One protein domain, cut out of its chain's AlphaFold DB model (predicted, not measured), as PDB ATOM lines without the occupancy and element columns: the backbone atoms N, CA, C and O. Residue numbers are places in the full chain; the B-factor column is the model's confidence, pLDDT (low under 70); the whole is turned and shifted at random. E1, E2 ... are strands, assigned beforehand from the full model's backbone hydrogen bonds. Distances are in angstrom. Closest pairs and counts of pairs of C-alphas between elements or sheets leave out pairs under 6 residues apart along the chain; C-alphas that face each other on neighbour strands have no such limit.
ATOM      1  N   LYS A 247      11.898 -50.331 -43.297       53.84
ATOM      2  CA  LYS A 247      10.927 -50.932 -42.355       53.84
ATOM      3  C   LYS A 247       9.902 -51.839 -43.045       53.84
ATOM      4  O   LYS A 247       9.218 -52.601 -42.364       53.84
ATOM      5  N   TYR A 248       9.780 -51.774 -44.369       53.12
ATOM      6  CA  TYR A 248       8.825 -52.565 -45.139       53.12
ATOM      7  C   TYR A 248       9.558 -53.698 -45.877       53.12
ATOM      8  O   TYR A 248       9.963 -53.543 -47.030       53.12
ATOM      9  N   LYS A 249       9.735 -54.857 -45.214       46.78
ATOM     10  CA  LYS A 249      10.231 -56.093 -45.858       46.78
ATOM     11  C   LYS A 249       9.336 -56.416 -47.067       46.78
ATOM     12  O   LYS A 249       8.156 -56.695 -46.887       46.78
ATOM     13  N   GLY A 250       9.893 -56.360 -48.281       56.03
ATOM     14  CA  GLY A 250       9.156 -56.583 -49.538       56.03
ATOM     15  C   GLY A 250       8.784 -55.318 -50.325       56.03
ATOM     16  O   GLY A 250       7.989 -55.407 -51.258       56.03
ATOM     17  N   GLY A 251       9.349 -54.159 -49.965       62.28
ATOM     18  CA  GLY A 251       9.149 -52.881 -50.656       62.28
ATOM     19  C   GLY A 251       8.050 -52.024 -50.023       62.28
ATOM     20  O   GLY A 251       7.060 -52.530 -49.495       62.28
ATOM     21  N   ALA A 252       8.224 -50.702 -50.065       69.88
ATOM     22  CA  ALA A 252       7.230 -49.738 -49.599       69.88
ATOM     23  C   ALA A 252       6.494 -49.123 -50.795       69.88
ATOM     24  O   ALA A 252       7.130 -48.623 -51.723       69.88
ATOM     25  N   ARG A 253       5.158 -49.092 -50.758       80.44
ATOM     26  CA  ARG A 253       4.378 -48.250 -51.673       80.44
ATOM     27  C   ARG A 253       4.366 -46.831 -51.114       80.44
ATOM     28  O   ARG A 253       4.006 -46.619 -49.955       80.44
ATOM     29  N   VAL A 254       4.770 -45.856 -51.922       82.88
ATOM     30  CA  VAL A 254       4.821 -44.444 -51.524       82.88
ATOM     31  C   VAL A 254       3.679 -43.699 -52.196       82.88
ATOM     32  O   VAL A 254       3.536 -43.764 -53.410       82.88
ATOM     33  N   LEU A 255       2.885 -42.974 -51.410       86.62
ATOM     34  CA  LEU A 255       1.976 -41.948 -51.920       86.62
ATOM     35  C   LEU A 255       2.456 -40.568 -51.475       86.62
ATOM     36  O   LEU A 255       3.025 -40.407 -50.393       86.62
ATOM     37  N   TRP A 256       2.193 -39.559 -52.290       86.69
ATOM     38  CA  TRP A 256       2.570 -38.175 -52.048       86.69
ATOM     39  C   TRP A 256       1.342 -37.348 -51.710       86.69
ATOM     40  O   TRP A 256       0.467 -37.158 -52.545       86.69
ATOM     41  N   LEU A 257       1.291 -36.824 -50.489       88.81
ATOM     42  CA  LEU A 257       0.317 -35.810 -50.108       88.81
ATOM     43  C   LEU A 257       0.837 -34.439 -50.502       88.81
ATOM     44  O   LEU A 257       1.834 -33.973 -49.955       88.81
ATOM     45  N   VAL A 258       0.131 -33.792 -51.412       89.62
ATOM     46  CA  VAL A 258       0.477 -32.484 -51.946       89.62
ATOM     47  C   VAL A 258      -0.550 -31.465 -51.495       89.62
ATOM     48  O   VAL A 258      -1.748 -31.727 -51.566       89.62
ATOM     49  N   TYR A 259      -0.095 -30.310 -51.026       89.75
ATOM     50  CA  TYR A 259      -0.974 -29.205 -50.660       89.75
ATOM     51  C   TYR A 259      -0.303 -27.856 -50.902       89.75
ATOM     52  O   TYR A 259       0.914 -27.709 -50.788       89.75
ATOM     53  N   TYR A 260      -1.106 -26.844 -51.205       89.38
ATOM     54  CA  TYR A 260      -0.657 -25.466 -51.315       89.38
ATOM     55  C   TYR A 260      -0.718 -24.772 -49.953       89.38
ATOM     56  O   TYR A 260      -1.736 -24.819 -49.257       89.38
ATOM     57  N   HIS A 261       0.376 -24.112 -49.577       86.00
ATOM     58  CA  HIS A 261       0.471 -23.327 -48.355       86.00
ATOM     59  C   HIS A 261       0.311 -21.836 -48.695       86.00
ATOM     60  O   HIS A 261       1.274 -21.218 -49.157       86.00
ATOM     61  N   PRO A 262      -0.859 -21.221 -48.437       83.50
ATOM     62  CA  PRO A 262      -1.147 -19.856 -48.875       83.50
ATOM     63  C   PRO A 262      -0.188 -18.814 -48.289       83.50
ATOM     64  O   PRO A 262       0.293 -17.955 -49.021       83.50
ATOM     65  N   GLU A 263       0.175 -18.923 -47.007       84.50
ATOM     66  CA  GLU A 263       1.088 -17.952 -46.375       84.50
ATOM     67  C   GLU A 263       2.523 -18.027 -46.919       84.50
ATOM     68  O   GLU A 263       3.194 -17.009 -47.067       84.50
ATOM     69  N   LYS A 264       3.001 -19.235 -47.241       81.56
ATOM     70  CA  LYS A 264       4.347 -19.471 -47.789       81.56
ATOM     71  C   LYS A 264       4.378 -19.410 -49.316       81.56
ATOM     72  O   LYS A 264       5.451 -19.562 -49.893       81.56
ATOM     73  N   LYS A 265       3.218 -19.207 -49.953       85.81
ATOM     74  CA  LYS A 265       3.011 -19.101 -51.403       85.81
ATOM     75  C   LYS A 265       3.704 -20.204 -52.208       85.81
ATOM     76  O   LYS A 265       4.282 -19.948 -53.260       85.81
ATOM     77  N   ARG A 266       3.679 -21.434 -51.692       83.06
ATOM     78  CA  ARG A 266       4.320 -22.584 -52.335       83.06
ATOM     79  C   ARG A 266       3.559 -23.872 -52.089       83.06
ATOM     80  O   ARG A 266       2.813 -23.997 -51.116       83.06
ATOM     81  N   GLU A 267       3.785 -24.831 -52.971       85.62
ATOM     82  CA  GLU A 267       3.294 -26.192 -52.823       85.62
ATOM     83  C   GLU A 267       4.259 -27.020 -51.969       85.62
ATOM     84  O   GLU A 267       5.476 -26.885 -52.073       85.62
ATOM     85  N   TYR A 268       3.702 -27.856 -51.103       83.25
ATOM     86  CA  TYR A 268       4.424 -28.807 -50.274       83.25
ATOM     87  C   TYR A 268       4.011 -30.216 -50.660       83.25
ATOM     88  O   TYR A 268       2.824 -30.482 -50.845       83.25
ATOM     89  N   ALA A 269       4.979 -31.128 -50.688       84.94
ATOM     90  CA  ALA A 269       4.736 -32.548 -50.869       84.94
ATOM     91  C   ALA A 269       5.291 -33.346 -49.681       84.94
ATOM     92  O   ALA A 269       6.433 -33.158 -49.260       84.94
ATOM     93  N   LYS A 270       4.477 -34.247 -49.132       82.31
ATOM     94  CA  LYS A 270       4.812 -35.116 -48.000       82.31
ATOM     95  C   LYS A 270       4.686 -36.576 -48.419       82.31
ATOM     96  O   LYS A 270       3.635 -36.993 -48.900       82.31
ATOM     97  N   ARG A 271       5.742 -37.359 -48.195       84.19
ATOM     98  CA  ARG A 271       5.745 -38.806 -48.453       84.19
ATOM     99  C   ARG A 271       4.919 -39.552 -47.417       84.19
ATOM    100  O   ARG A 271       5.012 -39.295 -46.214       84.19
ATOM    101  N   ILE A 272       4.140 -40.514 -47.886       84.62
ATOM    102  CA  ILE A 272       3.334 -41.406 -47.068       84.62
ATOM    103  C   ILE A 272       3.673 -42.836 -47.469       84.62
ATOM    104  O   ILE A 272       3.302 -43.302 -48.540       84.62
ATOM    105  N   TYR A 273       4.374 -43.522 -46.574       83.56
ATOM    106  CA  TYR A 273       4.765 -44.913 -46.754       83.56
ATOM    107  C   TYR A 273       3.654 -45.886 -46.353       83.56
ATOM    108  O   TYR A 273       3.034 -45.716 -45.292       83.56
ATOM    109  N   PHE A 274       3.466 -46.907 -47.187       80.81
ATOM    110  CA  PHE A 274       2.584 -48.052 -46.994       80.81
ATOM    111  C   PHE A 274       3.349 -49.361 -47.245       80.81
ATOM    112  O   PHE A 274       4.294 -49.372 -48.037       80.81
ATOM    113  N   PRO A 275       2.929 -50.472 -46.618       79.38
ATOM    114  CA  PRO A 275       3.360 -51.807 -47.033       79.38
ATOM    115  C   PRO A 275       3.082 -52.050 -48.524       79.38
ATOM    116  O   PRO A 275       2.089 -51.539 -49.046       79.38
ATOM    117  N   SER A 276       3.915 -52.842 -49.208       77.62
ATOM    118  CA  SER A 276       3.697 -53.201 -50.622       77.62
ATOM    119  C   SER A 276       2.357 -53.897 -50.869       77.62
ATOM    120  O   SER A 276       1.745 -53.685 -51.911       77.62
ATOM    121  N   ASN A 277       1.860 -54.659 -49.894       80.94
ATOM    122  CA  ASN A 277       0.575 -55.356 -49.945       80.94
ATOM    123  C   ASN A 277      -0.615 -54.532 -49.409       80.94
ATOM    124  O   ASN A 277      -1.631 -55.103 -49.014       80.94
ATOM    125  N   ALA A 278      -0.489 -53.204 -49.332       83.81
ATOM    126  CA  ALA A 278      -1.597 -52.341 -48.937       83.81
ATOM    127  C   ALA A 278      -2.640 -52.224 -50.063       83.81
ATOM    128  O   ALA A 278      -2.355 -51.716 -51.152       83.81
ATOM    129  N   GLU A 279      -3.868 -52.631 -49.760       84.69
ATOM    130  CA  GLU A 279      -5.029 -52.627 -50.649       84.69
ATOM    131  C   GLU A 279      -6.135 -51.713 -50.096       84.69
ATOM    132  O   GLU A 279      -6.105 -51.289 -48.938       84.69
ATOM    133  N   ASN A 280      -7.137 -51.401 -50.926       87.00
ATOM    134  CA  ASN A 280      -8.351 -50.682 -50.514       87.00
ATOM    135  C   ASN A 280      -8.084 -49.358 -49.768       87.00
ATOM    136  O   ASN A 280      -8.748 -49.038 -48.780       87.00
ATOM    137  N   ILE A 281      -7.106 -48.580 -50.244       86.00
ATOM    138  CA  ILE A 281      -6.727 -47.296 -49.646       86.00
ATOM    139  C   ILE A 281      -7.872 -46.287 -49.830       86.00
ATOM    140  O   ILE A 281      -8.182 -45.868 -50.942       86.00
ATOM    141  N   LYS A 282      -8.487 -45.874 -48.722       88.56
ATOM    142  CA  LYS A 282      -9.534 -44.850 -48.638       88.56
ATOM    143  C   LYS A 282      -9.002 -43.621 -47.925       88.56
ATOM    144  O   LYS A 282      -8.314 -43.737 -46.912       88.56
ATOM    145  N   ILE A 283      -9.352 -42.448 -48.430       87.00
ATOM    146  CA  ILE A 283      -8.908 -41.165 -47.891       87.00
ATOM    147  C   ILE A 283     -10.145 -40.368 -47.470       87.00
ATOM    148  O   ILE A 283     -11.093 -40.234 -48.236       87.00
ATOM    149  N   GLU A 284     -10.119 -39.844 -46.251       88.12
ATOM    150  CA  GLU A 284     -11.155 -39.008 -45.648       88.12
ATOM    151  C   GLU A 284     -10.534 -37.683 -45.173       88.12
ATOM    152  O   GLU A 284      -9.403 -37.655 -44.679       88.12
ATOM    153  N   GLY A 285     -11.293 -36.591 -45.284       84.12
ATOM    154  CA  GLY A 285     -10.887 -35.259 -44.825       84.12
ATOM    155  C   GLY A 285     -10.620 -34.263 -45.964       84.12
ATOM    156  O   GLY A 285     -10.980 -34.537 -47.110       84.12
ATOM    157  N   PRO A 286     -10.004 -33.101 -45.670       86.69
ATOM    158  CA  PRO A 286      -9.388 -32.735 -44.392       86.69
ATOM    159  C   PRO A 286     -10.401 -32.525 -43.254       86.69
ATOM    160  O   PRO A 286     -11.542 -32.135 -43.487       86.69
ATOM    161  N   GLY A 287      -9.979 -32.780 -42.017       89.25
ATOM    162  CA  GLY A 287     -10.806 -32.616 -40.820       89.25
ATOM    163  C   GLY A 287     -10.009 -32.770 -39.524       89.25
ATOM    164  O   GLY A 287      -8.791 -32.957 -39.549       89.25
ATOM    165  N   GLU A 288     -10.693 -32.697 -38.378       90.19
ATOM    166  CA  GLU A 288     -10.088 -32.981 -37.071       90.19
ATOM    167  C   GLU A 288     -10.130 -34.481 -36.756       90.19
ATOM    168  O   GLU A 288     -11.192 -35.104 -36.743       90.19
ATOM    169  N   TYR A 289      -8.967 -35.055 -36.444       89.69
ATOM    170  CA  TYR A 289      -8.808 -36.466 -36.091       89.69
ATOM    171  C   TYR A 289      -7.921 -36.628 -34.851       89.69
ATOM    172  O   TYR A 289      -7.136 -35.745 -34.515       89.69
ATOM    173  N   LYS A 290      -8.012 -37.777 -34.170       82.12
ATOM    174  CA  LYS A 290      -7.082 -38.157 -33.092       82.12
ATOM    175  C   LYS A 290      -5.985 -39.059 -33.641       82.12
ATOM    176  O   LYS A 290      -6.300 -40.144 -34.121       82.12
ATOM    177  N   ASN A 291      -4.725 -38.637 -33.579       76.94
ATOM    178  CA  ASN A 291      -3.602 -39.454 -34.048       76.94
ATOM    179  C   ASN A 291      -3.366 -40.690 -33.144       76.94
ATOM    180  O   ASN A 291      -4.016 -40.855 -32.113       76.94
ATOM    181  N   ARG A 292      -2.409 -41.558 -33.505       63.62
ATOM    182  CA  ARG A 292      -2.074 -42.777 -32.731       63.62
ATOM    183  C   ARG A 292      -1.617 -42.514 -31.287       63.62
ATOM    184  O   ARG A 292      -1.592 -43.443 -30.493       63.62
ATOM    185  N   PHE A 293      -1.238 -41.275 -30.983       61.50
ATOM    186  CA  PHE A 293      -0.805 -40.814 -29.666       61.50
ATOM    187  C   PHE A 293      -1.939 -40.120 -28.889       61.50
ATOM    188  O   PHE A 293      -1.713 -39.586 -27.815       61.50
ATOM    189  N   GLY A 294      -3.165 -40.091 -29.432       76.81
ATOM    190  CA  GLY A 294      -4.334 -39.479 -28.797       76.81
ATOM    191  C   GLY A 294      -4.496 -37.971 -29.034       76.81
ATOM    192  O   GLY A 294      -5.543 -37.421 -28.682       76.81
ATOM    193  N   ASN A 295      -3.533 -37.310 -29.684       69.94
ATOM    194  CA  ASN A 295      -3.568 -35.864 -29.927       69.94
ATOM    195  C   ASN A 295      -4.599 -35.513 -31.005       69.94
ATOM    196  O   ASN A 295      -4.640 -36.150 -32.062       69.94
ATOM    197  N   LYS A 296      -5.394 -34.462 -30.766       85.38
ATOM    198  CA  LYS A 296      -6.270 -33.872 -31.788       85.38
ATOM    199  C   LYS A 296      -5.423 -33.093 -32.793       85.38
ATOM    200  O   LYS A 296      -4.737 -32.152 -32.411       85.38
ATOM    201  N   VAL A 297      -5.498 -33.470 -34.063       84.62
ATOM    202  CA  VAL A 297      -4.758 -32.849 -35.166       84.62
ATOM    203  C   VAL A 297      -5.695 -32.561 -36.335       84.62
ATOM    204  O   VAL A 297      -6.650 -33.304 -36.569       84.62
ATOM    205  N   TRP A 298      -5.420 -31.489 -37.080       86.06
ATOM    206  CA  TRP A 298      -6.068 -31.245 -38.368       86.06
ATOM    207  C   TRP A 298      -5.292 -31.975 -39.459       86.06
ATOM    208  O   TRP A 298      -4.069 -31.871 -39.545       86.06
ATOM    209  N   GLY A 299      -5.976 -32.763 -40.273       91.25
ATOM    210  CA  GLY A 299      -5.280 -33.642 -41.194       91.25
ATOM    211  C   GLY A 299      -6.194 -34.358 -42.161       91.25
ATOM    212  O   GLY A 299      -7.386 -34.081 -42.241       91.25
ATOM    213  N   ILE A 300      -5.613 -35.322 -42.861       90.44
ATOM    214  CA  ILE A 300      -6.343 -36.341 -43.610       90.44
ATOM    215  C   ILE A 300      -6.241 -37.680 -42.885       90.44
ATOM    216  O   ILE A 300      -5.223 -37.998 -42.259       90.44
ATOM    217  N   LYS A 301      -7.290 -38.486 -42.991       90.19
ATOM    218  CA  LYS A 301      -7.341 -39.845 -42.470       90.19
ATOM    219  C   LYS A 301      -7.283 -40.817 -43.638       90.19
ATOM    220  O   LYS A 301      -8.097 -40.755 -44.548       90.19
ATOM    221  N   ILE A 302      -6.318 -41.723 -43.599       89.75
ATOM    222  CA  ILE A 302      -6.114 -42.741 -44.622       89.75
ATOM    223  C   ILE A 302      -6.360 -44.101 -43.992       89.75
ATOM    224  O   ILE A 302      -5.712 -44.460 -43.010       89.75
ATOM    225  N   THR A 303      -7.282 -44.860 -44.559       89.00
ATOM    226  CA  THR A 303      -7.615 -46.215 -44.129       89.00
ATOM    227  C   THR A 303      -7.198 -47.180 -45.225       89.00
ATOM    228  O   THR A 303      -7.475 -46.918 -46.386       89.00
ATOM    229  N   TYR A 304      -6.523 -48.269 -44.889       90.06
ATOM    230  CA  TYR A 304      -6.106 -49.274 -45.865       90.06
ATOM    231  C   TYR A 304      -6.187 -50.667 -45.257       90.06
ATOM    232  O   TYR A 304      -6.146 -50.827 -44.035       90.06
ATOM    233  N   GLU A 305      -6.304 -51.670 -46.110       89.88
ATOM    234  CA  GLU A 305      -6.269 -53.073 -45.726       89.88
ATOM    235  C   GLU A 305      -4.903 -53.656 -46.063       89.88
ATOM    236  O   GLU A 305      -4.267 -53.263 -47.036       89.88
ATOM    237  N   MET A 306      -4.421 -54.573 -45.235       86.62
ATOM    238  CA  MET A 306      -3.214 -55.333 -45.533       86.62
ATOM    239  C   MET A 306      -3.356 -56.758 -45.023       86.62
ATOM    240  O   MET A 306      -4.005 -57.002 -44.000       86.62
ATOM    241  N   GLU A 307      -2.718 -57.692 -45.714       84.19
ATOM    242  CA  GLU A 307      -2.594 -59.065 -45.250       84.19
ATOM    243  C   GLU A 307      -1.393 -59.186 -44.307       84.19
ATOM    244  O   GLU A 307      -0.287 -58.729 -44.602       84.19
ATOM    245  N   ILE A 308      -1.617 -59.765 -43.134       79.75
ATOM    246  CA  ILE A 308      -0.560 -60.131 -42.197       79.75
ATOM    247  C   ILE A 308      -0.298 -61.618 -42.389       79.75
ATOM    248  O   ILE A 308      -1.224 -62.416 -42.243       79.75
ATOM    249  N   SER A 309       0.949 -61.978 -42.700       77.00
ATOM    250  CA  SER A 309       1.397 -63.368 -42.806       77.00
ATOM    251  C   SER A 309       1.178 -64.136 -41.493       77.00
ATOM    252  O   SER A 309       1.127 -63.520 -40.423       77.00
ATOM    253  N   PRO A 310       1.067 -65.477 -41.539       82.88
ATOM    254  CA  PRO A 310       0.923 -66.277 -40.331       82.88
ATOM    255  C   PRO A 310       2.014 -65.924 -39.319       82.88
ATOM    256  O   PRO A 310       3.187 -65.826 -39.672       82.88
ATOM    257  N   THR A 311       1.619 -65.663 -38.077       75.50
ATOM    258  CA  THR A 311       2.525 -65.193 -37.022       75.50
ATOM    259  C   THR A 311       2.256 -65.993 -35.761       75.50
ATOM    260  O   THR A 311       1.100 -66.174 -35.381       75.50
ATOM    261  N   ILE A 312       3.311 -66.459 -35.107       78.44
ATOM    262  CA  ILE A 312       3.218 -67.087 -33.790       78.44
ATOM    263  C   ILE A 312       3.321 -65.963 -32.764       78.44
ATOM    264  O   ILE A 312       4.244 -65.155 -32.838       78.44
ATOM    265  N   ILE A 313       2.349 -65.866 -31.859       71.12
ATOM    266  CA  ILE A 313       2.418 -64.937 -30.728       71.12
ATOM    267  C   ILE A 313       2.453 -65.723 -29.421       71.12
ATOM    268  O   ILE A 313       1.719 -66.697 -29.253       71.12
ATOM    269  N   HIS A 314       3.272 -65.267 -28.480       67.38
ATOM    270  CA  HIS A 314       3.406 -65.864 -27.157       67.38
ATOM    271  C   HIS A 314       2.617 -65.027 -26.156       67.38
ATOM    272  O   HIS A 314       2.928 -63.864 -25.913       67.38
ATOM    273  N   VAL A 315       1.553 -65.593 -25.583       55.69
ATOM    274  CA  VAL A 315       0.708 -64.896 -24.601       55.69
ATOM    275  C   VAL A 315       0.576 -65.765 -23.359       55.69
ATOM    276  O   VAL A 315      -0.018 -66.840 -23.413       55.69
ATOM    277  N   ARG A 316       1.099 -65.286 -22.220       58.47
ATOM    278  CA  ARG A 316       1.018 -65.971 -20.911       58.47
ATOM    279  C   ARG A 316       1.511 -67.430 -20.967       58.47
ATOM    280  O   ARG A 316       0.821 -68.335 -20.502       58.47
ATOM    281  N   GLY A 317       2.673 -67.652 -21.588       62.75
ATOM    282  CA  GLY A 317       3.293 -68.979 -21.708       62.75
ATOM    283  C   GLY A 317       2.611 -69.935 -22.695       62.75
ATOM    284  O   GLY A 317       2.903 -71.126 -22.680       62.75
ATOM    285  N   LYS A 318       1.688 -69.450 -23.539       51.88
ATOM    286  CA  LYS A 318       1.065 -70.236 -24.612       51.88
ATOM    287  C   LYS A 318       1.445 -69.679 -25.975       51.88
ATOM    288  O   LYS A 318       1.318 -68.476 -26.204       51.88
ATOM    289  N   GLU A 319       1.842 -70.571 -26.875       82.25
ATOM    290  CA  GLU A 319       2.021 -70.255 -28.289       82.25
ATOM    291  C   GLU A 319       0.662 -70.248 -28.990       82.25
ATOM    292  O   GLU A 319      -0.100 -71.216 -28.934       82.25
ATOM    293  N   ILE A 320       0.339 -69.135 -29.639       73.00
ATOM    294  CA  ILE A 320      -0.872 -68.984 -30.436       73.00
ATOM    295  C   ILE A 320      -0.439 -68.756 -31.877       73.00
ATOM    296  O   ILE A 320       0.092 -67.702 -32.232       73.00
ATOM    297  N   HIS A 321      -0.707 -69.746 -32.723       80.50
ATOM    298  CA  HIS A 321      -0.518 -69.631 -34.160       80.50
ATOM    299  C   HIS A 321      -1.656 -68.803 -34.745       80.50
ATOM    300  O   HIS A 321      -2.797 -69.259 -34.839       80.50
ATOM    301  N   LEU A 322      -1.356 -67.571 -35.138       79.38
ATOM    302  CA  LEU A 322      -2.310 -66.750 -35.856       79.38
ATOM    303  C   LEU A 322      -2.194 -67.051 -37.351       79.38
ATOM    304  O   LEU A 322      -1.105 -66.883 -37.910       79.38
ATOM    305  N   PRO A 323      -3.286 -67.454 -38.021       84.62
ATOM    306  CA  PRO A 323      -3.274 -67.643 -39.462       84.62
ATOM    307  C   PRO A 323      -3.087 -66.303 -40.182       84.62
ATOM    308  O   PRO A 323      -3.225 -65.223 -39.587       84.62
ATOM    309  N   ALA A 324      -2.806 -66.390 -41.484       84.31
ATOM    310  CA  ALA A 324      -2.836 -65.227 -42.355       84.31
ATOM    311  C   ALA A 324      -4.192 -64.522 -42.221       84.31
ATOM    312  O   ALA A 324      -5.243 -65.169 -42.210       84.31
ATOM    313  N   ARG A 325      -4.177 -63.198 -42.056       85.50
ATOM    314  CA  ARG A 325      -5.407 -62.425 -41.850       85.50
ATOM    315  C   ARG A 325      -5.318 -61.046 -42.473       85.50
ATOM    316  O   ARG A 325      -4.279 -60.393 -42.400       85.50
ATOM    317  N   LYS A 326      -6.438 -60.569 -43.013       87.00
ATOM    318  CA  LYS A 326      -6.581 -59.176 -43.444       87.00
ATOM    319  C   LYS A 326      -6.892 -58.291 -42.244       87.00
ATOM    320  O   LYS A 326      -7.757 -58.614 -41.432       87.00
ATOM    321  N   VAL A 327      -6.182 -57.175 -42.126       86.69
ATOM    322  CA  VAL A 327      -6.442 -56.156 -41.107       86.69
ATOM    323  C   VAL A 327      -6.618 -54.794 -41.749       86.69
ATOM    324  O   VAL A 327      -5.906 -54.438 -42.687       86.69
ATOM    325  N   THR A 328      -7.520 -54.000 -41.187       88.75
ATOM    326  CA  THR A 328      -7.670 -52.593 -41.543       88.75
ATOM    327  C   THR A 328      -6.781 -51.739 -40.642       88.75
ATOM    328  O   THR A 328      -6.801 -51.860 -39.415       88.75
ATOM    329  N   LYS A 329      -5.980 -50.864 -41.245       87.00
ATOM    330  CA  LYS A 329      -5.124 -49.893 -40.563       87.00
ATOM    331  C   LYS A 329      -5.575 -48.479 -40.891       87.00
ATOM    332  O   LYS A 329      -6.086 -48.205 -41.973       87.00
ATOM    333  N   THR A 330      -5.345 -47.569 -39.950       87.38
ATOM    334  CA  THR A 330      -5.644 -46.144 -40.111       87.38
ATOM    335  C   THR A 330      -4.390 -45.322 -39.851       87.38
ATOM    336  O   THR A 330      -3.723 -45.491 -38.830       87.38
ATOM    337  N   LYS A 331      -4.077 -44.413 -40.774       85.31
ATOM    338  CA  LYS A 331      -2.967 -43.468 -40.702       85.31
ATOM    339  C   LYS A 331      -3.515 -42.053 -40.812       85.31
ATOM    340  O   LYS A 331      -4.233 -41.739 -41.752       85.31
ATOM    341  N   ILE A 332      -3.172 -41.197 -39.857       87.44
ATOM    342  CA  ILE A 332      -3.565 -39.784 -39.873       87.44
ATOM    343  C   ILE A 332      -2.347 -38.962 -40.261       87.44
ATOM    344  O   ILE A 332      -1.285 -39.100 -39.652       87.44
ATOM    345  N   VAL A 333      -2.498 -38.138 -41.294       86.75
ATOM    346  CA  VAL A 333      -1.435 -37.273 -41.801       86.75
ATOM    347  C   VAL A 333      -1.832 -35.830 -41.561       86.75
ATOM    348  O   VAL A 333      -2.783 -35.325 -42.151       86.75
ATOM    349  N   GLU A 334      -1.091 -35.181 -40.671       87.75
ATOM    350  CA  GLU A 334      -1.294 -33.780 -40.324       87.75
ATOM    351  C   GLU A 334      -0.961 -32.856 -41.501       87.75
ATOM    352  O   GLU A 334       0.073 -33.032 -42.165       87.75
ATOM    353  N   VAL A 335      -1.843 -31.878 -41.715       86.44
ATOM    354  CA  VAL A 335      -1.684 -30.754 -42.642       86.44
ATOM    355  C   VAL A 335      -2.114 -29.455 -41.951       86.44
ATOM    356  O   VAL A 335      -2.994 -29.490 -41.089       86.44
ATOM    357  N   PRO A 336      -1.552 -28.294 -42.323       84.94
ATOM    358  CA  PRO A 336      -2.002 -27.017 -41.775       84.94
ATOM    359  C   PRO A 336      -3.503 -26.776 -42.006       84.94
ATOM    360  O   PRO A 336      -4.024 -27.098 -43.074       84.94
ATOM    361  N   LYS A 337      -4.202 -26.157 -41.040       86.38
ATOM    362  CA  LYS A 337      -5.650 -25.853 -41.145       86.38
ATOM    363  C   LYS A 337      -6.018 -25.028 -42.382       86.38
ATOM    364  O   LYS A 337      -7.091 -25.207 -42.942       86.38
ATOM    365  N   TYR A 338      -5.115 -24.159 -42.820       85.25
ATOM    366  CA  TYR A 338      -5.276 -23.296 -43.990       85.25
ATOM    367  C   TYR A 338      -4.738 -23.913 -45.294       85.25
ATOM    368  O   TYR A 338      -4.629 -23.210 -46.299       85.25
ATOM    369  N   ALA A 339      -4.329 -25.186 -45.295       86.12
ATOM    370  CA  ALA A 339      -3.837 -25.846 -46.499       86.12
ATOM    371  C   ALA A 339      -4.935 -25.907 -47.575       86.12
ATOM    372  O   ALA A 339      -6.080 -26.257 -47.295       86.12
ATOM    373  N   GLN A 340      -4.570 -25.582 -48.813       86.25
ATOM    374  CA  GLN A 340      -5.470 -25.584 -49.968       86.25
ATOM    375  C   GLN A 340      -5.027 -26.629 -50.992       86.25
ATOM    376  O   GLN A 340      -3.885 -27.084 -50.966       86.25
ATOM    377  N   ASN A 341      -5.916 -26.990 -51.920       87.81
ATOM    378  CA  ASN A 341      -5.617 -27.895 -53.039       87.81
ATOM    379  C   ASN A 341      -4.965 -29.219 -52.600       87.81
ATOM    380  O   ASN A 341      -4.017 -29.692 -53.229       87.81
ATOM    381  N   ILE A 342      -5.454 -29.786 -51.493       86.06
ATOM    382  CA  ILE A 342      -4.933 -31.033 -50.936       86.06
ATOM    383  C   ILE A 342      -5.257 -32.174 -51.902       86.06
ATOM    384  O   ILE A 342      -6.424 -32.437 -52.187       86.06
ATOM    385  N   ARG A 343      -4.226 -32.861 -52.387       87.44
ATOM    386  CA  ARG A 343      -4.345 -34.005 -53.296       87.44
ATOM    387  C   ARG A 343      -3.338 -35.087 -52.945       87.44
ATOM    388  O   ARG A 343      -2.299 -34.805 -52.351       87.44
ATOM    389  N   ILE A 344      -3.644 -36.323 -53.320       86.44
ATOM    390  CA  ILE A 344      -2.719 -37.449 -53.199       86.44
ATOM    391  C   ILE A 344      -2.309 -37.898 -54.596       86.44
ATOM    392  O   ILE A 344      -3.157 -38.032 -55.472       86.44
ATOM    393  N   LEU A 345      -1.010 -38.106 -54.787       85.88
ATOM    394  CA  LEU A 345      -0.411 -38.567 -56.034       85.88
ATOM    395  C   LEU A 345       0.353 -39.866 -55.782       85.88
ATOM    396  O   LEU A 345       0.948 -40.044 -54.719       85.88
ATOM    397  N   GLU A 346       0.340 -40.770 -56.753       82.69
ATOM    398  CA  GLU A 346       1.179 -41.976 -56.711       82.69
ATOM    399  C   GLU A 346       2.602 -41.664 -57.181       82.69
ATOM    400  O   GLU A 346       3.580 -42.150 -56.618       82.69
TER     401      GLU A 346
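Overview. This is residues 247 to 346 of the 356 residues of an uncharacterized protein of Nautilia profundicola (strain ATCC BAA-1463 / DSM 18972 / AmH) (UniProt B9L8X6). Two strongly twisted sheets, E2 E1 E8 and E3 E4 E7, make a loose sandwich, two sheets face to face; the hairpin of E5 and E6 forms an arm beyond one end of the second sheet, and residues 314 to 319 stick out at its tip. The printed part has 100 residues, with no named helix and eight named strands, E1 to E8 along the chain; the class is all strand, and each sheet is antiparallel. The whole is loose, with a radius of gyration of the C-alphas of 17.0 A, and spans 57 by 28 by 21 A, the arm adding to the length.

Along the chain. E1, residues 252 to 261, begins with C-alpha 252 at (7.230, -49.738, -49.599) and is 27.3 A long; E2, residues 266 to 275, is 29.7 A. E3, residues 278 to 290, 22.0 A, bends by 113 degrees at residue 287; E4, residues 296 to 308, 28.8 A, bends by 90 degrees at residue 299. E5 is residues 311 to 315. E6, residues 318 to 322, runs on into E7, residues 325 to 334, 29.0 A, at 83 degrees. E8, residues 340 to 345, ends with C-alpha 345 at (-0.411, -38.567, -56.034).

Arrangement. E1 and E2 are a hairpin, with N 257 and O 270 2.8 A apart; E8 is on the other side of E1, with N 258 and O 343 2.8 A apart. E3 and E4 are a hairpin, N 284 and O 301 2.8 A apart; E4 also pairs with E7, N 302 and O 331 2.8 A apart. The sheets' facing parts are 11.1 A centre to centre, and E2 and E7 are near each other. In the hairpin of E5 and E6, N 313 and O 320 are 2.9 A apart.

Size, cuts and confidence. The C-alphas farthest apart, of Lys 265 and Gly 317, are 58.0 A apart. The printed part has no cut, and the links are tight. Confidence is under 70 at residues 247 to 252, 292 to 293, 295 and 314 to 318.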